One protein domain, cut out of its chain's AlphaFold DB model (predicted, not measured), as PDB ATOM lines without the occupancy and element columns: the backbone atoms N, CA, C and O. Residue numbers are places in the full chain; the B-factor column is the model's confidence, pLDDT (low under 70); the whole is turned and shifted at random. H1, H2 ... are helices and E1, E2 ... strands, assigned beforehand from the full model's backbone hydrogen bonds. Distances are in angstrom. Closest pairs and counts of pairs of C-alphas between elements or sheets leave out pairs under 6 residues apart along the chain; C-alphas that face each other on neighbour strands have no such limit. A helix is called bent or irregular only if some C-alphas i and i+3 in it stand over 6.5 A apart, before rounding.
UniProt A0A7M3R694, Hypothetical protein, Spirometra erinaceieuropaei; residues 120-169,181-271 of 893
ATOM      1  N   LEU A 120     -27.280 -61.285 -41.463       83.12
ATOM      2  CA  LEU A 120     -28.396 -60.363 -41.242       83.12
ATOM      3  C   LEU A 120     -29.472 -60.972 -40.331       83.12
ATOM      4  O   LEU A 120     -29.926 -60.290 -39.428       83.12
ATOM      5  N   ILE A 121     -29.805 -62.263 -40.478       84.88
ATOM      6  CA  ILE A 121     -30.727 -62.959 -39.553       84.88
ATOM      7  C   ILE A 121     -30.214 -62.919 -38.105       84.88
ATOM      8  O   ILE A 121     -31.004 -62.741 -37.188       84.88
ATOM      9  N   ARG A 122     -28.899 -63.056 -37.876       81.00
ATOM     10  CA  ARG A 122     -28.322 -62.983 -36.521       81.00
ATOM     11  C   ARG A 122     -28.263 -61.557 -35.984       81.00
ATOM     12  O   ARG A 122     -28.437 -61.379 -34.789       81.00
ATOM     13  N   ILE A 123     -28.054 -60.565 -36.848       82.88
ATOM     14  CA  ILE A 123     -28.129 -59.148 -36.469       82.88
ATOM     15  C   ILE A 123     -29.579 -58.777 -36.126       82.88
ATOM     16  O   ILE A 123     -29.811 -58.192 -35.080       82.88
ATOM     17  N   LEU A 124     -30.558 -59.186 -36.939       82.69
ATOM     18  CA  LEU A 124     -31.984 -58.960 -36.690       82.69
ATOM     19  C   LEU A 124     -32.492 -59.700 -35.450       82.69
ATOM     20  O   LEU A 124     -33.226 -59.099 -34.679       82.69
ATOM     21  N   LEU A 125     -32.077 -60.951 -35.217       82.94
ATOM     22  CA  LEU A 125     -32.391 -61.665 -33.973       82.94
ATOM     23  C   LEU A 125     -31.768 -60.980 -32.757       82.94
ATOM     24  O   LEU A 125     -32.473 -60.765 -31.788       82.94
ATOM     25  N   TRP A 126     -30.504 -60.556 -32.821       81.38
ATOM     26  CA  TRP A 126     -29.857 -59.846 -31.712       81.38
ATOM     27  C   TRP A 126     -30.503 -58.475 -31.439       81.38
ATOM     28  O   TRP A 126     -30.732 -58.113 -30.289       81.38
ATOM     29  N   ILE A 127     -30.862 -57.728 -32.490       80.31
ATOM     30  CA  ILE A 127     -31.633 -56.481 -32.379       80.31
ATOM     31  C   ILE A 127     -33.013 -56.769 -31.770       80.31
ATOM     32  O   ILE A 127     -33.431 -56.058 -30.863       80.31
ATOM     33  N   TYR A 128     -33.702 -57.825 -32.206       82.56
ATOM     34  CA  TYR A 128     -35.002 -58.227 -31.665       82.56
ATOM     35  C   TYR A 128     -34.902 -58.663 -30.193       82.56
ATOM     36  O   TYR A 128     -35.639 -58.148 -29.364       82.56
ATOM     37  N   GLU A 129     -33.939 -59.504 -29.822       79.31
ATOM     38  CA  GLU A 129     -33.661 -59.922 -28.437       79.31
ATOM     39  C   GLU A 129     -33.358 -58.736 -27.502       79.31
ATOM     40  O   GLU A 129     -33.580 -58.837 -26.295       79.31
ATOM     41  N   LYS A 130     -32.864 -57.602 -28.028       75.31
ATOM     42  CA  LYS A 130     -32.600 -56.382 -27.243       75.31
ATOM     43  C   LYS A 130     -33.702 -55.324 -27.301       75.31
ATOM     44  O   LYS A 130     -33.879 -54.609 -26.319       75.31
ATOM     45  N   ILE A 131     -34.462 -55.230 -28.391       79.12
ATOM     46  CA  ILE A 131     -35.502 -54.204 -28.575       79.12
ATOM     47  C   ILE A 131     -36.912 -54.740 -28.286       79.12
ATOM     48  O   ILE A 131     -37.743 -53.987 -27.789       79.12
ATOM     49  N   ALA A 132     -37.207 -56.023 -28.510       81.69
ATOM     50  CA  ALA A 132     -38.549 -56.577 -28.296       81.69
ATOM     51  C   ALA A 132     -38.992 -56.503 -26.827       81.69
ATOM     52  O   ALA A 132     -40.156 -56.216 -26.569       81.69
ATOM     53  N   GLY A 133     -38.072 -56.680 -25.869       77.69
ATOM     54  CA  GLY A 133     -38.358 -56.437 -24.450       77.69
ATOM     55  C   GLY A 133     -38.716 -54.973 -24.181       77.69
ATOM     56  O   GLY A 133     -39.747 -54.692 -23.579       77.69
ATOM     57  N   LEU A 134     -37.915 -54.039 -24.707       75.44
ATOM     58  CA  LEU A 134     -38.140 -52.594 -24.604       75.44
ATOM     59  C   LEU A 134     -39.515 -52.186 -25.167       75.44
ATOM     60  O   LEU A 134     -40.270 -51.466 -24.519       75.44
ATOM     61  N   VAL A 135     -39.859 -52.693 -26.355       82.44
ATOM     62  CA  VAL A 135     -41.134 -52.441 -27.045       82.44
ATOM     63  C   VAL A 135     -42.308 -53.093 -26.314       82.44
ATOM     64  O   VAL A 135     -43.356 -52.466 -26.185       82.44
ATOM     65  N   ALA A 136     -42.143 -54.307 -25.780       85.69
ATOM     66  CA  ALA A 136     -43.172 -54.965 -24.977       85.69
ATOM     67  C   ALA A 136     -43.478 -54.181 -23.690       85.69
ATOM     68  O   ALA A 136     -44.651 -53.983 -23.379       85.69
ATOM     69  N   TYR A 137     -42.458 -53.669 -22.989       84.12
ATOM     70  CA  TYR A 137     -42.663 -52.774 -21.845       84.12
ATOM     71  C   TYR A 137     -43.351 -51.466 -22.261       84.12
ATOM     72  O   TYR A 137     -44.297 -51.051 -21.598       84.12
ATOM     73  N   ALA A 138     -42.949 -50.844 -23.376       81.31
ATOM     74  CA  ALA A 138     -43.596 -49.625 -23.873       81.31
ATOM     75  C   ALA A 138     -45.097 -49.839 -24.161       81.31
ATOM     76  O   ALA A 138     -45.928 -49.071 -23.685       81.31
ATOM     77  N   ILE A 139     -45.456 -50.915 -24.873       87.12
ATOM     78  CA  ILE A 139     -46.856 -51.271 -25.163       87.12
ATOM     79  C   ILE A 139     -47.622 -51.565 -23.865       87.12
ATOM     80  O   ILE A 139     -48.724 -51.055 -23.675       87.12
ATOM     81  N   PHE A 140     -47.032 -52.333 -22.945       88.56
ATOM     82  CA  PHE A 140     -47.626 -52.642 -21.642       88.56
ATOM     83  C   PHE A 140     -47.936 -51.375 -20.828       88.56
ATOM     84  O   PHE A 140     -49.014 -51.265 -20.246       88.56
ATOM     85  N   PHE A 141     -47.045 -50.380 -20.840       86.31
ATOM     86  CA  PHE A 141     -47.274 -49.114 -20.143       86.31
ATOM     87  C   PHE A 141     -48.253 -48.177 -20.848       86.31
ATOM     88  O   PHE A 141     -49.016 -47.502 -20.161       86.31
ATOM     89  N   ILE A 142     -48.311 -48.179 -22.181       86.19
ATOM     90  CA  ILE A 142     -49.357 -47.467 -22.934       86.19
ATOM     91  C   ILE A 142     -50.742 -48.051 -22.608       86.19
ATOM     92  O   ILE A 142     -51.693 -47.296 -22.408       86.19
ATOM     93  N   LEU A 143     -50.855 -49.377 -22.471       89.06
ATOM     94  CA  LEU A 143     -52.095 -50.035 -22.044       89.06
ATOM     95  C   LEU A 143     -52.467 -49.688 -20.593       89.06
ATOM     96  O   LEU A 143     -53.618 -49.347 -20.334       89.06
ATOM     97  N   ILE A 144     -51.508 -49.692 -19.656       87.12
ATOM     98  CA  ILE A 144     -51.759 -49.247 -18.271       87.12
ATOM     99  C   ILE A 144     -52.192 -47.776 -18.231       87.12
ATOM    100  O   ILE A 144     -53.137 -47.451 -17.515       87.12
ATOM    101  N   TYR A 145     -51.557 -46.895 -19.011       85.69
ATOM    102  CA  TYR A 145     -51.953 -45.488 -19.115       85.69
ATOM    103  C   TYR A 145     -53.390 -45.343 -19.626       85.69
ATOM    104  O   TYR A 145     -54.183 -44.632 -19.015       85.69
ATOM    105  N   ALA A 146     -53.757 -46.067 -20.689       86.19
ATOM    106  CA  ALA A 146     -55.118 -46.069 -21.219       86.19
ATOM    107  C   ALA A 146     -56.144 -46.561 -20.179       86.19
ATOM    108  O   ALA A 146     -57.188 -45.936 -20.006       86.19
ATOM    109  N   CYS A 147     -55.837 -47.626 -19.428       86.00
ATOM    110  CA  CYS A 147     -56.693 -48.087 -18.334       86.00
ATOM    111  C   CYS A 147     -56.818 -47.046 -17.208       86.00
ATOM    112  O   CYS A 147     -57.929 -46.773 -16.761       86.00
ATOM    113  N   LEU A 148     -55.715 -46.433 -16.763       82.50
ATOM    114  CA  LEU A 148     -55.746 -45.380 -15.739       82.50
ATOM    115  C   LEU A 148     -56.546 -44.159 -16.204       82.50
ATOM    116  O   LEU A 148     -57.316 -43.609 -15.418       82.50
ATOM    117  N   TRP A 149     -56.429 -43.772 -17.475       80.44
ATOM    118  CA  TRP A 149     -57.222 -42.702 -18.080       80.44
ATOM    119  C   TRP A 149     -58.723 -43.009 -18.042       80.44
ATOM    120  O   TRP A 149     -59.504 -42.174 -17.588       80.44
ATOM    121  N   ILE A 150     -59.115 -44.227 -18.431       84.94
ATOM    122  CA  ILE A 150     -60.511 -44.695 -18.393       84.94
ATOM    123  C   ILE A 150     -61.068 -44.714 -16.959       84.94
ATOM    124  O   ILE A 150     -62.192 -44.272 -16.744       84.94
ATOM    125  N   PHE A 151     -60.302 -45.203 -15.976       82.12
ATOM    126  CA  PHE A 151     -60.795 -45.374 -14.602       82.12
ATOM    127  C   PHE A 151     -60.691 -44.128 -13.710       82.12
ATOM    128  O   PHE A 151     -61.455 -44.021 -12.754       82.12
ATOM    129  N   THR A 152     -59.747 -43.214 -13.963       75.25
ATOM    130  CA  THR A 152     -59.425 -42.117 -13.023       75.25
ATOM    131  C   THR A 152     -59.578 -40.709 -13.604       75.25
ATOM    132  O   THR A 152     -59.574 -39.737 -12.847       75.25
ATOM    133  N   GLY A 153     -59.769 -40.572 -14.923       76.12
ATOM    134  CA  GLY A 153     -60.126 -39.315 -15.588       76.12
ATOM    135  C   GLY A 153     -59.195 -38.145 -15.248       76.12
ATOM    136  O   GLY A 153     -58.102 -38.027 -15.798       76.12
ATOM    137  N   LYS A 154     -59.631 -37.267 -14.334       63.91
ATOM    138  CA  LYS A 154     -58.892 -36.062 -13.909       63.91
ATOM    139  C   LYS A 154     -57.516 -36.361 -13.292       63.91
ATOM    140  O   LYS A 154     -56.607 -35.562 -13.477       63.91
ATOM    141  N   GLU A 155     -57.330 -37.508 -12.639       69.69
ATOM    142  CA  GLU A 155     -56.028 -37.908 -12.062       69.69
ATOM    143  C   GLU A 155     -55.019 -38.426 -13.106       69.69
ATOM    144  O   GLU A 155     -53.820 -38.521 -12.826       69.69
ATOM    145  N   ALA A 156     -55.498 -38.746 -14.315       65.50
ATOM    146  CA  ALA A 156     -54.695 -39.175 -15.459       65.50
ATOM    147  C   ALA A 156     -54.406 -38.042 -16.467       65.50
ATOM    148  O   ALA A 156     -53.655 -38.238 -17.420       65.50
ATOM    149  N   LEU A 157     -54.982 -36.854 -16.262       73.62
ATOM    150  CA  LEU A 157     -54.641 -35.633 -16.995       73.62
ATOM    151  C   LEU A 157     -53.377 -34.983 -16.392       73.62
ATOM    152  O   LEU A 157     -53.111 -35.164 -15.203       73.62
ATOM    153  N   PRO A 158     -52.583 -34.223 -17.174       76.00
ATOM    154  CA  PRO A 158     -51.439 -33.493 -16.637       76.00
ATOM    155  C   PRO A 158     -51.893 -32.466 -15.580       76.00
ATOM    156  O   PRO A 158     -52.986 -31.904 -15.705       76.00
ATOM    157  N   PRO A 159     -51.069 -32.211 -14.549       81.31
ATOM    158  CA  PRO A 159     -51.438 -31.359 -13.434       81.31
ATOM    159  C   PRO A 159     -51.600 -29.900 -13.862       81.31
ATOM    160  O   PRO A 159     -50.902 -29.408 -14.751       81.31
ATOM    161  N   LYS A 160     -52.489 -29.188 -13.171       81.62
ATOM    162  CA  LYS A 160     -52.598 -27.729 -13.257       81.62
ATOM    163  C   LYS A 160     -51.761 -27.117 -12.143       81.62
ATOM    164  O   LYS A 160     -51.979 -27.437 -10.980       81.62
ATOM    165  N   CYS A 161     -50.826 -26.242 -12.499       84.00
ATOM    166  CA  CYS A 161     -49.951 -25.560 -11.549       84.00
ATOM    167  C   CYS A 161     -50.333 -24.080 -11.437       84.00
ATOM    168  O   CYS A 161     -50.512 -23.422 -12.459       84.00
ATOM    169  N   VAL A 162     -50.445 -23.554 -10.218       83.25
ATOM    170  CA  VAL A 162     -50.799 -22.152  -9.910       83.25
ATOM    171  C   VAL A 162     -49.691 -21.536  -9.050       83.25
ATOM    172  O   VAL A 162     -49.093 -22.233  -8.226       83.25
ATOM    173  N   GLU A 163     -49.381 -20.251  -9.241       83.12
ATOM    174  CA  GLU A 163     -48.329 -19.567  -8.473       83.12
ATOM    175  C   GLU A 163     -48.830 -19.120  -7.089       83.12
ATOM    176  O   GLU A 163     -49.886 -18.497  -6.960       83.12
ATOM    177  N   TYR A 164     -48.030 -19.391  -6.058       78.31
ATOM    178  CA  TYR A 164     -48.231 -18.966  -4.677       78.31
ATOM    179  C   TYR A 164     -47.008 -18.191  -4.164       78.31
ATOM    180  O   TYR A 164     -45.854 -18.571  -4.381       78.31
ATOM    181  N   LYS A 165     -47.262 -17.125  -3.402       78.38
ATOM    182  CA  LYS A 165     -46.257 -16.433  -2.581       78.38
ATOM    183  C   LYS A 165     -46.323 -16.953  -1.152       78.38
ATOM    184  O   LYS A 165     -47.413 -17.207  -0.640       78.38
ATOM    185  N   ARG A 166     -45.166 -17.063  -0.492       74.38
ATOM    186  CA  ARG A 166     -45.127 -17.213   0.971       74.38
ATOM    187  C   ARG A 166     -45.701 -15.967   1.636       74.38
ATOM    188  O   ARG A 166     -45.486 -14.859   1.155       74.38
ATOM    189  N   THR A 167     -46.396 -16.160   2.747       65.81
ATOM    190  CA  THR A 167     -46.797 -15.072   3.647       65.81
ATOM    191  C   THR A 167     -45.648 -14.687   4.572       65.81
ATOM    192  O   THR A 167     -44.889 -15.560   4.999       65.81
ATOM    193  N   ASP A 168     -45.567 -13.415   4.960       53.38
ATOM    194  CA  ASP A 168     -44.464 -12.890   5.777       53.38
ATOM    195  C   ASP A 168     -44.329 -13.579   7.149       53.38
ATOM    196  O   ASP A 168     -43.222 -13.676   7.678       53.38
ATOM    197  N   SER A 169     -45.415 -14.160   7.677       47.88
ATOM    198  CA  SER A 169     -45.435 -14.987   8.895       47.88
ATOM    199  C   SER A 169     -44.420 -16.138   8.867       47.88
ATOM    200  O   SER A 169     -43.765 -16.404   9.875       47.88
ATOM    201  N   ALA A 181     -35.638 -16.475  -2.023       57.84
ATOM    202  CA  ALA A 181     -36.634 -17.534  -2.040       57.84
ATOM    203  C   ALA A 181     -37.223 -17.654  -3.451       57.84
ATOM    204  O   ALA A 181     -37.680 -16.663  -4.026       57.84
ATOM    205  N   LYS A 182     -37.187 -18.864  -4.014       65.50
ATOM    206  CA  LYS A 182     -37.870 -19.147  -5.274       65.50
ATOM    207  C   LYS A 182     -39.380 -18.902  -5.099       65.50
ATOM    208  O   LYS A 182     -39.915 -19.209  -4.028       65.50
ATOM    209  N   PRO A 183     -40.083 -18.384  -6.122       74.75
ATOM    210  CA  PRO A 183     -41.544 -18.414  -6.143       74.75
ATOM    211  C   PRO A 183     -42.041 -19.866  -6.065       74.75
ATOM    212  O   PRO A 183     -41.350 -20.789  -6.501       74.75
ATOM    213  N   VAL A 184     -43.228 -20.089  -5.503       79.00
ATOM    214  CA  VAL A 184     -43.762 -21.442  -5.297       79.00
ATOM    215  C   VAL A 184     -44.855 -21.736  -6.313       79.00
ATOM    216  O   VAL A 184     -45.723 -20.906  -6.557       79.00
ATOM    217  N   ALA A 185     -44.822 -22.930  -6.900       81.12
ATOM    218  CA  ALA A 185     -45.884 -23.438  -7.758       81.12
ATOM    219  C   ALA A 185     -46.592 -24.595  -7.046       81.12
ATOM    220  O   ALA A 185     -45.964 -25.600  -6.712       81.12
ATOM    221  N   VAL A 186     -47.899 -24.471  -6.816       81.25
ATOM    222  CA  VAL A 186     -48.719 -25.569  -6.290       81.25
ATOM    223  C   VAL A 186     -49.384 -26.261  -7.469       81.25
ATOM    224  O   VAL A 186     -50.114 -25.622  -8.225       81.25
ATOM    225  N   CYS A 187     -49.111 -27.552  -7.640       81.88
ATOM    226  CA  CYS A 187     -49.660 -28.371  -8.716       81.88
ATOM    227  C   CYS A 187     -50.691 -29.370  -8.169       81.88
ATOM    228  O   CYS A 187     -50.438 -30.042  -7.164       81.88
ATOM    229  N   ASP A 188     -51.832 -29.490  -8.852       79.44
ATOM    230  CA  ASP A 188     -52.890 -30.457  -8.536       79.44
ATOM    231  C   ASP A 188     -53.311 -31.295  -9.757       79.44
ATOM    232  O   ASP A 188     -53.187 -30.859 -10.905       79.44
ATOM    233  N   GLY A 189     -53.802 -32.510  -9.496       76.75
ATOM    234  CA  GLY A 189     -54.025 -33.567 -10.486       76.75
ATOM    235  C   GLY A 189     -52.746 -34.321 -10.884       76.75
ATOM    236  O   GLY A 189     -51.688 -34.173 -10.272       76.75
ATOM    237  N   GLY A 190     -52.839 -35.167 -11.915       79.56
ATOM    238  CA  GLY A 190     -51.699 -35.889 -12.503       79.56
ATOM    239  C   GLY A 190     -51.023 -36.950 -11.626       79.56
ATOM    240  O   GLY A 190     -50.014 -37.525 -12.048       79.56
ATOM    241  N   ARG A 191     -51.554 -37.250 -10.430       81.75
ATOM    242  CA  ARG A 191     -50.906 -38.131  -9.438       81.75
ATOM    243  C   ARG A 191     -50.666 -39.542  -9.989       81.75
ATOM    244  O   ARG A 191     -49.606 -40.124  -9.758       81.75
ATOM    245  N   ALA A 192     -51.610 -40.071 -10.771       80.25
ATOM    246  CA  ALA A 192     -51.486 -41.386 -11.404       80.25
ATOM    247  C   ALA A 192     -50.473 -41.394 -12.566       80.25
ATOM    248  O   ALA A 192     -49.723 -42.360 -12.727       80.25
ATOM    249  N   VAL A 193     -50.417 -40.309 -13.351       83.31
ATOM    250  CA  VAL A 193     -49.486 -40.145 -14.486       83.31
ATOM    251  C   VAL A 193     -48.040 -40.147 -14.004       83.31
ATOM    252  O   VAL A 193     -47.202 -40.856 -14.556       83.31
ATOM    253  N   ASN A 194     -47.773 -39.388 -12.941       87.69
ATOM    254  CA  ASN A 194     -46.468 -39.271 -12.302       87.69
ATOM    255  C   ASN A 194     -45.919 -40.655 -11.903       87.69
ATOM    256  O   ASN A 194     -44.871 -41.083 -12.391       87.69
ATOM    257  N   ILE A 195     -46.683 -41.402 -11.100       88.44
ATOM    258  CA  ILE A 195     -46.292 -42.734 -10.615       88.44
ATOM    259  C   ILE A 195     -46.041 -43.697 -11.781       88.44
ATOM    260  O   ILE A 195     -45.073 -44.461 -11.746       88.44
ATOM    261  N   LEU A 196     -46.863 -43.638 -12.837       88.19
ATOM    262  CA  LEU A 196     -46.639 -44.446 -14.032       88.19
ATOM    263  C   LEU A 196     -45.333 -44.063 -14.740       88.19
ATOM    264  O   LEU A 196     -44.562 -44.957 -15.076       88.19
ATOM    265  N   ILE A 197     -45.045 -42.771 -14.929       89.00
ATOM    266  CA  ILE A 197     -43.801 -42.294 -15.556       89.00
ATOM    267  C   ILE A 197     -42.578 -42.774 -14.768       89.00
ATOM    268  O   ILE A 197     -41.704 -43.414 -15.358       89.00
ATOM    269  N   PHE A 198     -42.544 -42.573 -13.446       91.88
ATOM    270  CA  PHE A 198     -41.461 -43.084 -12.596       91.88
ATOM    271  C   PHE A 198     -41.319 -44.609 -12.711       91.88
ATOM    272  O   PHE A 198     -40.197 -45.107 -12.827       91.88
ATOM    273  N   TYR A 199     -42.425 -45.358 -12.757       91.88
ATOM    274  CA  TYR A 199     -42.393 -46.814 -12.922       91.88
ATOM    275  C   TYR A 199     -41.881 -47.251 -14.308       91.88
ATOM    276  O   TYR A 199     -41.040 -48.150 -14.395       91.88
ATOM    277  N   THR A 200     -42.299 -46.580 -15.391       90.38
ATOM    278  CA  THR A 200     -41.782 -46.846 -16.747       90.38
ATOM    279  C   THR A 200     -40.275 -46.613 -16.823       90.38
ATOM    280  O   THR A 200     -39.536 -47.459 -17.330       90.38
ATOM    281  N   PHE A 201     -39.802 -45.497 -16.261       91.25
ATOM    282  CA  PHE A 201     -38.402 -45.100 -16.315       91.25
ATOM    283  C   PHE A 201     -37.536 -46.028 -15.450       91.25
ATOM    284  O   PHE A 201     -36.454 -46.423 -15.879       91.25
ATOM    285  N   ALA A 202     -38.057 -46.491 -14.307       94.06
ATOM    286  CA  ALA A 202     -37.419 -47.501 -13.463       94.06
ATOM    287  C   ALA A 202     -37.170 -48.825 -14.192       94.06
ATOM    288  O   ALA A 202     -36.064 -49.365 -14.141       94.06
ATOM    289  N   VAL A 203     -38.183 -49.348 -14.891       91.56
ATOM    290  CA  VAL A 203     -38.052 -50.597 -15.656       91.56
ATOM    291  C   VAL A 203     -37.082 -50.412 -16.825       91.56
ATOM    292  O   VAL A 203     -36.179 -51.228 -17.004       91.56
ATOM    293  N   MET A 204     -37.202 -49.312 -17.574       88.75
ATOM    294  CA  MET A 204     -36.348 -49.012 -18.731       88.75
ATOM    295  C   MET A 204     -34.868 -48.847 -18.345       88.75
ATOM    296  O   MET A 204     -33.998 -49.506 -18.918       88.75
ATOM    297  N   VAL A 205     -34.564 -48.012 -17.346       92.25
ATOM    298  CA  VAL A 205     -33.187 -47.758 -16.883       92.25
ATOM    299  C   VAL A 205     -32.632 -48.953 -16.101       92.25
ATOM    300  O   VAL A 205     -31.445 -49.261 -16.220       92.25
ATOM    301  N   GLY A 206     -33.472 -49.688 -15.365       91.00
ATOM    302  CA  GLY A 206     -33.098 -50.950 -14.723       91.00
ATOM    303  C   GLY A 206     -32.626 -51.998 -15.736       91.00
ATOM    304  O   GLY A 206     -31.524 -52.528 -15.602       91.00
ATOM    305  N   GLN A 207     -33.400 -52.234 -16.802       87.50
ATOM    306  CA  GLN A 207     -33.022 -53.152 -17.887       87.50
ATOM    307  C   GLN A 207     -31.783 -52.674 -18.666       87.50
ATOM    308  O   GLN A 207     -30.911 -53.481 -18.998       87.50
ATOM    309  N   LEU A 208     -31.643 -51.364 -18.901       87.50
ATOM    310  CA  LEU A 208     -30.435 -50.786 -19.501       87.50
ATOM    311  C   LEU A 208     -29.190 -50.981 -18.613       87.50
ATOM    312  O   LEU A 208     -28.098 -51.235 -19.115       87.50
ATOM    313  N   THR A 209     -29.352 -50.927 -17.291       88.56
ATOM    314  CA  THR A 209     -28.271 -51.152 -16.315       88.56
ATOM    315  C   THR A 209     -27.837 -52.622 -16.279       88.56
ATOM    316  O   THR A 209     -26.640 -52.916 -16.240       88.56
ATOM    317  N   GLU A 210     -28.784 -53.558 -16.402       86.06
ATOM    318  CA  GLU A 210     -28.493 -54.993 -16.534       86.06
ATOM    319  C   GLU A 210     -27.782 -55.331 -17.854       86.06
ATOM    320  O   GLU A 210     -26.898 -56.191 -17.875       86.06
ATOM    321  N   LEU A 211     -28.069 -54.603 -18.944       81.75
ATOM    322  CA  LEU A 211     -27.332 -54.720 -20.211       81.75
ATOM    323  C   LEU A 211     -25.841 -54.351 -20.056       81.75
ATOM    324  O   LEU A 211     -24.986 -54.969 -20.691       81.75
ATOM    325  N   ILE A 212     -25.527 -53.410 -19.157       83.88
ATOM    326  CA  ILE A 212     -24.161 -52.991 -18.779       83.88
ATOM    327  C   ILE A 212     -23.518 -53.984 -17.771       83.88
ATOM    328  O   ILE A 212     -22.359 -53.843 -17.387       83.88
ATOM    329  N   ARG A 213     -24.234 -55.056 -17.386       82.56
ATOM    330  CA  ARG A 213     -23.872 -56.055 -16.355       82.56
ATOM    331  C   ARG A 213     -23.764 -55.501 -14.927       82.56
ATOM    332  O   ARG A 213     -23.148 -56.140 -14.071       82.56
ATOM    333  N   LEU A 214     -24.363 -54.345 -14.658       83.25
ATOM    334  CA  LEU A 214     -24.526 -53.816 -13.303       83.25
ATOM    335  C   LEU A 214     -25.860 -54.309 -12.703       83.25
ATOM    336  O   LEU A 214     -26.757 -54.698 -13.454       83.25
ATOM    337  N   PRO A 215     -26.033 -54.323 -11.366       85.38
ATOM    338  CA  PRO A 215     -27.299 -54.731 -10.759       85.38
ATOM    339  C   PRO A 215     -28.429 -53.760 -11.139       85.38
ATOM    340  O   PRO A 215     -28.342 -52.572 -10.828       85.38
ATOM    341  N   GLY A 216     -29.512 -54.259 -11.748       88.31
ATOM    342  CA  GLY A 216     -30.636 -53.433 -12.221       88.31
ATOM    343  C   GLY A 216     -31.281 -52.557 -11.143       88.31
ATOM    344  O   GLY A 216     -31.756 -51.466 -11.448       88.31
ATOM    345  N   LEU A 217     -31.206 -52.980  -9.875       90.38
ATOM    346  CA  LEU A 217     -31.622 -52.212  -8.689       90.38
ATOM    347  C   LEU A 217     -30.991 -50.810  -8.629       90.38
ATOM    348  O   LEU A 217     -31.652 -49.850  -8.244       90.38
ATOM    349  N   VAL A 218     -29.719 -50.688  -9.024       90.75
ATOM    350  CA  VAL A 218     -29.006 -49.401  -9.049       90.75
ATOM    351  C   VAL A 218     -29.585 -48.511 -10.149       90.75
ATOM    352  O   VAL A 218     -29.804 -47.328  -9.919       90.75
ATOM    353  N   GLY A 219     -29.920 -49.087 -11.307       92.50
ATOM    354  CA  GLY A 219     -30.597 -48.384 -12.398       92.50
ATOM    355  C   GLY A 219     -31.979 -47.864 -12.005       92.50
ATOM    356  O   GLY A 219     -32.285 -46.707 -12.266       92.50
ATOM    357  N   MET A 220     -32.775 -48.690 -11.316       94.25
ATOM    358  CA  MET A 220     -34.107 -48.321 -10.811       94.25
ATOM    359  C   MET A 220     -34.057 -47.189  -9.772       94.25
ATOM    360  O   MET A 220     -35.005 -46.422  -9.666       94.25
ATOM    361  N   LEU A 221     -32.973 -47.071  -8.996       94.31
ATOM    362  CA  LEU A 221     -32.789 -45.971  -8.042       94.31
ATOM    363  C   LEU A 221     -32.276 -44.706  -8.736       94.31
ATOM    364  O   LEU A 221     -32.829 -43.623  -8.548       94.31
ATOM    365  N   LEU A 222     -31.248 -44.845  -9.580       93.56
ATOM    366  CA  LEU A 222     -30.684 -43.730 -10.343       93.56
ATOM    367  C   LEU A 222     -31.702 -43.103 -11.305       93.56
ATOM    368  O   LEU A 222     -31.608 -41.910 -11.567       93.56
ATOM    369  N   SER A 223     -32.693 -43.856 -11.794       94.06
ATOM    370  CA  SER A 223     -33.774 -43.308 -12.620       94.06
ATOM    371  C   SER A 223     -34.649 -42.319 -11.850       94.06
ATOM    372  O   SER A 223     -34.930 -41.240 -12.364       94.06
ATOM    373  N   GLY A 224     -35.031 -42.640 -10.610       93.44
ATOM    374  CA  GLY A 224     -35.808 -41.733  -9.758       93.44
ATOM    375  C   GLY A 224     -35.007 -40.498  -9.354       93.44
ATOM    376  O   GLY A 224     -35.496 -39.377  -9.467       93.44
ATOM    377  N   LEU A 225     -33.737 -40.703  -8.992       91.94
ATOM    378  CA  LEU A 225     -32.803 -39.626  -8.658       91.94
ATOM    379  C   LEU A 225     -32.555 -38.683  -9.845       91.94
ATOM    380  O   LEU A 225     -32.448 -37.472  -9.662       91.94
ATOM    381  N   ALA A 226     -32.490 -39.216 -11.068       91.94
ATOM    382  CA  ALA A 226     -32.360 -38.414 -12.280       91.94
ATOM    383  C   ALA A 226     -33.623 -37.584 -12.560       91.94
ATOM    384  O   ALA A 226     -33.496 -36.417 -12.924       91.94
ATOM    385  N   LEU A 227     -34.825 -38.138 -12.353       90.81
ATOM    386  CA  LEU A 227     -36.078 -37.393 -12.521       90.81
ATOM    387  C   LEU A 227     -36.227 -36.274 -11.474       90.81
ATOM    388  O   LEU A 227     -36.603 -35.163 -11.845       90.81
ATOM    389  N   HIS A 228     -35.847 -36.512 -10.212       88.81
ATOM    390  CA  HIS A 228     -35.805 -35.463  -9.179       88.81
ATOM    391  C   HIS A 228     -34.752 -34.384  -9.478       88.81
ATOM    392  O   HIS A 228     -35.036 -33.192  -9.404       88.81
ATOM    393  N   CYS A 229     -33.553 -34.763  -9.935       88.06
ATOM    394  CA  CYS A 229     -32.574 -33.780 -10.418       88.06
ATOM    395  C   CYS A 229     -33.135 -32.926 -11.575       88.06
ATOM    396  O   CYS A 229     -32.868 -31.726 -11.637       88.06
ATOM    397  N   VAL A 230     -33.930 -33.510 -12.482       86.94
ATOM    398  CA  VAL A 230     -34.567 -32.762 -13.578       86.94
ATOM    399  C   VAL A 230     -35.578 -31.738 -13.052       86.94
ATOM    400  O   VAL A 230     -35.535 -30.601 -13.520       86.94
ATOM    401  N   THR A 231     -36.438 -32.054 -12.077       81.44
ATOM    402  CA  THR A 231     -37.376 -31.052 -11.520       81.44
ATOM    403  C   THR A 231     -36.631 -29.906 -10.831       81.44
ATOM    404  O   THR A 231     -36.845 -28.737 -11.169       81.44
ATOM    405  N   VAL A 232     -35.701 -30.247  -9.934       79.31
ATOM    406  CA  VAL A 232     -34.929 -29.315  -9.097       79.31
ATOM    407  C   VAL A 232     -34.093 -28.330  -9.915       79.31
ATOM    408  O   VAL A 232     -34.093 -27.135  -9.609       79.31
ATOM    409  N   PHE A 233     -33.376 -28.810 -10.939       81.31
ATOM    410  CA  PHE A 233     -32.422 -27.987 -11.693       81.31
ATOM    411  C   PHE A 233     -33.009 -27.303 -12.934       81.31
ATOM    412  O   PHE A 233     -32.402 -26.353 -13.426       81.31
ATOM    413  N   THR A 234     -34.167 -27.734 -13.454       77.69
ATOM    414  CA  THR A 234     -34.801 -27.044 -14.597       77.69
ATOM    415  C   THR A 234     -35.697 -25.879 -14.179       77.69
ATOM    416  O   THR A 234     -35.818 -24.912 -14.932       77.69
ATOM    417  N   THR A 235     -36.315 -25.925 -12.992       74.12
ATOM    418  CA  THR A 235     -37.340 -24.941 -12.607       74.12
ATOM    419  C   THR A 235     -36.834 -23.798 -11.727       74.12
ATOM    420  O   THR A 235     -36.086 -23.968 -10.762       74.12
ATOM    421  N   LYS A 236     -37.318 -22.590 -12.045       73.81
ATOM    422  CA  LYS A 236     -37.164 -21.387 -11.210       73.81
ATOM    423  C   LYS A 236     -38.093 -21.384  -9.991       73.81
ATOM    424  O   LYS A 236     -37.849 -20.615  -9.070       73.81
ATOM    425  N   TYR A 237     -39.136 -22.210 -10.011       74.25
ATOM    426  CA  TYR A 237     -40.110 -22.361  -8.935       74.25
ATOM    427  C   TYR A 237     -39.726 -23.539  -8.031       74.25
ATOM    428  O   TYR A 237     -39.072 -24.473  -8.491       74.25
ATOM    429  N   ASP A 238     -40.151 -23.518  -6.770       74.25
ATOM    430  CA  ASP A 238     -40.220 -24.730  -5.944       74.25
ATOM    431  C   ASP A 238     -41.642 -25.299  -6.007       74.25
ATOM    432  O   ASP A 238     -42.617 -24.554  -5.891       74.25
ATOM    433  N   ILE A 239     -41.772 -26.611  -6.233       76.50
ATOM    434  CA  ILE A 239     -43.060 -27.239  -6.559       76.50
ATOM    435  C   ILE A 239     -43.625 -27.999  -5.358       76.50
ATOM    436  O   ILE A 239     -42.989 -28.911  -4.825       76.50
ATOM    437  N   LEU A 240     -44.852 -27.661  -4.963       74.00
ATOM    438  CA  LEU A 240     -45.616 -28.356  -3.927       74.00
ATOM    439  C   LEU A 240     -46.823 -29.085  -4.541       74.00
ATOM    440  O   LEU A 240     -47.418 -28.625  -5.515       74.00
ATOM    441  N   SER A 241     -47.191 -30.223  -3.955       71.69
ATOM    442  CA  SER A 241     -48.442 -30.933  -4.253       71.69
ATOM    443  C   SER A 241     -49.583 -30.350  -3.413       71.69
ATOM    444  O   SER A 241     -49.376 -30.040  -2.240       71.69
ATOM    445  N   ALA A 242     -50.787 -30.240  -3.975       64.00
ATOM    446  CA  ALA A 242     -51.975 -29.838  -3.220       64.00
ATOM    447  C   ALA A 242     -52.510 -30.962  -2.291       64.00
ATOM    448  O   ALA A 242     -52.403 -32.148  -2.640       64.00
ATOM    449  N   PRO A 243     -53.163 -30.633  -1.156       62.00
ATOM    450  CA  PRO A 243     -53.402 -29.290  -0.619       62.00
ATOM    451  C   PRO A 243     -52.205 -28.747   0.180       62.00
ATOM    452  O   PRO A 243     -51.447 -29.497   0.791       62.00
ATOM    453  N   VAL A 244     -52.078 -27.422   0.212       65.50
ATOM    454  CA  VAL A 244     -51.080 -26.673   0.995       65.50
ATOM    455  C   VAL A 244     -51.840 -25.814   2.017       65.50
ATOM    456  O   VAL A 244     -52.894 -25.297   1.659       65.50
ATOM    457  N   PRO A 245     -51.379 -25.657   3.274       62.09
ATOM    458  CA  PRO A 245     -52.082 -24.826   4.254       62.09
ATOM    459  C   PRO A 245     -52.044 -23.332   3.880       62.09
ATOM    460  O   PRO A 245     -50.967 -22.740   3.782       62.09
ATOM    461  N   ASP A 246     -53.224 -22.709   3.774       59.62
ATOM    462  CA  ASP A 246     -53.432 -21.288   3.410       59.62
ATOM    463  C   ASP A 246     -52.777 -20.269   4.367       59.62
ATOM    464  O   ASP A 246     -52.732 -19.069   4.094       59.62
ATOM    465  N   VAL A 247     -52.291 -20.736   5.521       59.94
ATOM    466  CA  VAL A 247     -51.627 -19.911   6.539       59.94
ATOM    467  C   VAL A 247     -50.271 -19.405   6.046       59.94
ATOM    468  O   VAL A 247     -49.947 -18.245   6.277       59.94
ATOM    469  N   ASP A 248     -49.509 -20.261   5.354       64.50
ATOM    470  CA  ASP A 248     -48.121 -19.993   4.950       64.50
ATOM    471  C   ASP A 248     -47.989 -19.515   3.494       64.50
ATOM    472  O   ASP A 248     -46.947 -18.973   3.109       64.50
ATOM    473  N   TYR A 249     -49.021 -19.727   2.669       73.06
ATOM    474  CA  TYR A 249     -48.992 -19.506   1.221       73.06
ATOM    475  C   TYR A 249     -50.292 -18.864   0.730       73.06
ATOM    476  O   TYR A 249     -51.378 -19.307   1.085       73.06
ATOM    477  N   LYS A 250     -50.190 -17.856  -0.147       74.75
ATOM    478  CA  LYS A 250     -51.340 -17.217  -0.811       74.75
ATOM    479  C   LYS A 250     -51.173 -17.223  -2.334       74.75
ATOM    480  O   LYS A 250     -50.059 -16.957  -2.799       74.75
ATOM    481  N   PRO A 251     -52.236 -17.490  -3.115       74.69
ATOM    482  CA  PRO A 251     -52.165 -17.468  -4.574       74.69
ATOM    483  C   PRO A 251     -51.842 -16.056  -5.078       74.69
ATOM    484  O   PRO A 251     -52.334 -15.063  -4.540       74.69
ATOM    485  N   VAL A 252     -50.991 -15.956  -6.102       72.38
ATOM    486  CA  VAL A 252     -50.521 -14.665  -6.641       72.38
ATOM    487  C   VAL A 252     -51.552 -14.020  -7.566       72.38
ATOM    488  O   VAL A 252     -51.694 -12.798  -7.586       72.38
ATOM    489  N   SER A 253     -52.288 -14.851  -8.299       62.38
ATOM    490  CA  SER A 253     -53.399 -14.483  -9.168       62.38
ATOM    491  C   SER A 253     -54.448 -15.598  -9.106       62.38
ATOM    492  O   SER A 253     -54.101 -16.779  -9.118       62.38
ATOM    493  N   GLY A 254     -55.730 -15.239  -8.982       61.00
ATOM    494  CA  GLY A 254     -56.806 -16.217  -8.766       61.00
ATOM    495  C   GLY A 254     -56.923 -17.217  -9.920       61.00
ATOM    496  O   GLY A 254     -56.954 -16.796 -11.076       61.00
ATOM    497  N   ASP A 255     -56.935 -18.514  -9.586       64.75
ATOM    498  CA  ASP A 255     -57.135 -19.714 -10.429       64.75
ATOM    499  C   ASP A 255     -56.423 -19.756 -11.798       64.75
ATOM    500  O   ASP A 255     -56.738 -20.560 -12.680       64.75
ATOM    501  N   THR A 256     -55.416 -18.908 -11.986       72.12
ATOM    502  CA  THR A 256     -54.750 -18.686 -13.268       72.12
ATOM    503  C   THR A 256     -53.559 -19.627 -13.375       72.12
ATOM    504  O   THR A 256     -52.497 -19.399 -12.801       72.12
ATOM    505  N   ALA A 257     -53.767 -20.733 -14.091       74.94
ATOM    506  CA  ALA A 257     -52.751 -21.760 -14.269       74.94
ATOM    507  C   ALA A 257     -51.533 -21.237 -15.052       74.94
ATOM    508  O   ALA A 257     -51.671 -20.600 -16.099       74.94
ATOM    509  N   ILE A 258     -50.341 -21.570 -14.560       80.69
ATOM    510  CA  ILE A 258     -49.054 -21.295 -15.197       80.69
ATOM    511  C   ILE A 258     -48.999 -22.044 -16.535       80.69
ATOM    512  O   ILE A 258     -49.189 -23.259 -16.587       80.69
ATOM    513  N   THR A 259     -48.721 -21.324 -17.623       78.81
ATOM    514  CA  THR A 259     -48.677 -21.875 -18.988       78.81
ATOM    515  C   THR A 259     -47.295 -22.379 -19.418       78.81
ATOM    516  O   THR A 259     -47.183 -22.990 -20.480       78.81
ATOM    517  N   ASP A 260     -46.250 -22.169 -18.607       83.25
ATOM    518  CA  ASP A 260     -44.887 -22.642 -18.881       83.25
ATOM    519  C   ASP A 260     -44.835 -24.184 -18.962       83.25
ATOM    520  O   ASP A 260     -44.957 -24.859 -17.932       83.25
ATOM    521  N   PRO A 261     -44.551 -24.789 -20.136       82.69
ATOM    522  CA  PRO A 261     -44.564 -26.247 -20.290       82.69
ATOM    523  C   PRO A 261     -43.481 -26.942 -19.451       82.69
ATOM    524  O   PRO A 261     -43.618 -28.117 -19.118       82.69
ATOM    525  N   LEU A 262     -42.423 -26.215 -19.073       82.94
ATOM    526  CA  LEU A 262     -41.369 -26.694 -18.181       82.94
ATOM    527  C   LEU A 262     -41.863 -26.849 -16.731       82.94
ATOM    528  O   LEU A 262     -41.477 -27.799 -16.057       82.94
ATOM    529  N   VAL A 263     -42.739 -25.950 -16.266       81.88
ATOM    530  CA  VAL A 263     -43.350 -26.030 -14.928       81.88
ATOM    531  C   VAL A 263     -44.360 -27.172 -14.893       81.88
ATOM    532  O   VAL A 263     -44.319 -27.983 -13.971       81.88
ATOM    533  N   THR A 264     -45.182 -27.322 -15.936       81.69
ATOM    534  CA  THR A 264     -46.098 -28.467 -16.072       81.69
ATOM    535  C   THR A 264     -45.341 -29.797 -16.118       81.69
ATOM    536  O   THR A 264     -45.708 -30.727 -15.404       81.69
ATOM    537  N   LEU A 265     -44.246 -29.896 -16.886       84.38
ATOM    538  CA  LEU A 265     -43.396 -31.094 -16.925       84.38
ATOM    539  C   LEU A 265     -42.780 -31.412 -15.556       84.38
ATOM    540  O   LEU A 265     -42.769 -32.568 -15.139       84.38
ATOM    541  N   ALA A 266     -42.290 -30.404 -14.838       82.88
ATOM    542  CA  ALA A 266     -41.734 -30.611 -13.509       82.88
ATOM    543  C   ALA A 266     -42.815 -30.961 -12.466       82.88
ATOM    544  O   ALA A 266     -42.549 -31.761 -11.575       82.88
ATOM    545  N   GLY A 267     -44.046 -30.461 -12.621       81.38
ATOM    546  CA  GLY A 267     -45.217 -30.894 -11.853       81.38
ATOM    547  C   GLY A 267     -45.583 -32.361 -12.108       81.38
ATOM    548  O   GLY A 267     -45.803 -33.108 -11.158       81.38
ATOM    549  N   ILE A 268     -45.555 -32.812 -13.372       84.44
ATOM    550  CA  ILE A 268     -45.721 -34.232 -13.751       84.44
ATOM    551  C   ILE A 268     -44.658 -35.120 -13.084       84.44
ATOM    552  O   ILE A 268     -44.924 -36.286 -12.805       84.44
ATOM    553  N   LEU A 269     -43.466 -34.578 -12.823       86.38
ATOM    554  CA  LEU A 269     -42.345 -35.294 -12.218       86.38
ATOM    555  C   LEU A 269     -42.198 -35.082 -10.692       86.38
ATOM    556  O   LEU A 269     -41.304 -35.670 -10.087       86.38
ATOM    557  N   ASN A 270     -43.060 -34.290 -10.043       84.81
ATOM    558  CA  ASN A 270     -42.986 -34.013  -8.603       84.81
ATOM    559  C   ASN A 270     -43.810 -35.024  -7.788       84.81
ATOM    560  O   ASN A 270     -45.027 -34.886  -7.664       84.81
ATOM    561  N   VAL A 271     -43.165 -36.085  -7.297       84.81
ATOM    562  CA  VAL A 271     -43.822 -37.236  -6.645       84.81
ATOM    563  C   VAL A 271     -44.632 -36.836  -5.403       84.81
ATOM    564  O   VAL A 271     -44.098 -36.308  -4.427       84.81
TER     565      VAL A 271
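AT A GLANCE: This is residues 120 to 169 and 181 to 271 of the 893 residues of the protein "Hypothetical protein" of Spirometra erinaceieuropaei (UniProt A0A7M3R694). This is an elongated model with helices H1, H2 and H3 toward one end and a small, strongly twisted sheet of four strands at the other, with the short helix H4 over one face of the sheet. The long H1 runs side by side with H2, H3 folds back from H2 to make a V with it, and residues 120 to 129 of H1 stick out. The printed part has 141 residues, with four named helices and four named strands in the order H1 E1 E2 H2 H3 E3 E4 H4. The class is mixed, helices and strands; the sheet, also mixed, runs E3 E2 E1 E4. The whole is loose, with a radius of gyration of the C-alphas of 19.0 A and spans of 67 by 33 by 22 A.

HOW THE PARTS SIT: H1, residues 120 to 156, has a kink of 85 degrees near residue 150 and is irregular, C-alphas 151 and 154 being 9.5 A apart. It touches H2, residues 191 to 211, at a shallow tilt of 16 degrees, opposite ways; the closest C-alphas are those of Ala 156 and Val 193, 5.4 A. E1, residues 160 to 166, is antiparallel to E2, residues 184 to 188, with N 162 and O 186 at 2.9 A, and antiparallel to E4, residues 249 to 251, with N 165 and O 250 at 2.9 A. H2, the hub, touches H3, residues 216 to 234, at a steep tilt of 51 degrees, closest at the C-alphas of Gly 206 and Gly 219, 4.3 A. E2, H2, H3 and E3, residues 238 to 241, form a strand-helix-strand unit, two parallel neighbour strands with helices between, whose crossover is right-handed; N 187 and O 240 are 2.9 A apart. H4, residues 261 to 268, is on the sheet at a height over the sheet of 8.8 A. Residues 230 to 234 of H3 touch H4, closest at the C-alphas of Thr 231 and Ala 266, 4.8 A. H1 and H3 are apart. Every O i to N i+4 pair is within hydrogen-bond range in H2 and H4, against 28 of 33 in H1 and 14 of 15 in H3.

IN THESE COORDINATES: H1 begins at C-alpha 120, (-28.396, -60.363, -41.242), and measures 42.5 A. E1 measures 19.2 A and E2 13.2 A. H2 measures 30.8 A and H3 26.8 A. The short E3, E4 and H4 follow, H4 ending at C-alpha 268, (-45.721, -34.232, -13.751).

THE WHOLE: The C-alphas farthest apart, those of Ile 121 and Ser 169, are 69.7 A apart. Residues 170 to 180 are not printed; C-alphas 169 and 181 are 14.3 A apart across the cut. Of the links printed whole, none is long. The mean pLDDT of the printed part is 80.5; 18 residues are under 70, among them 242 to 248.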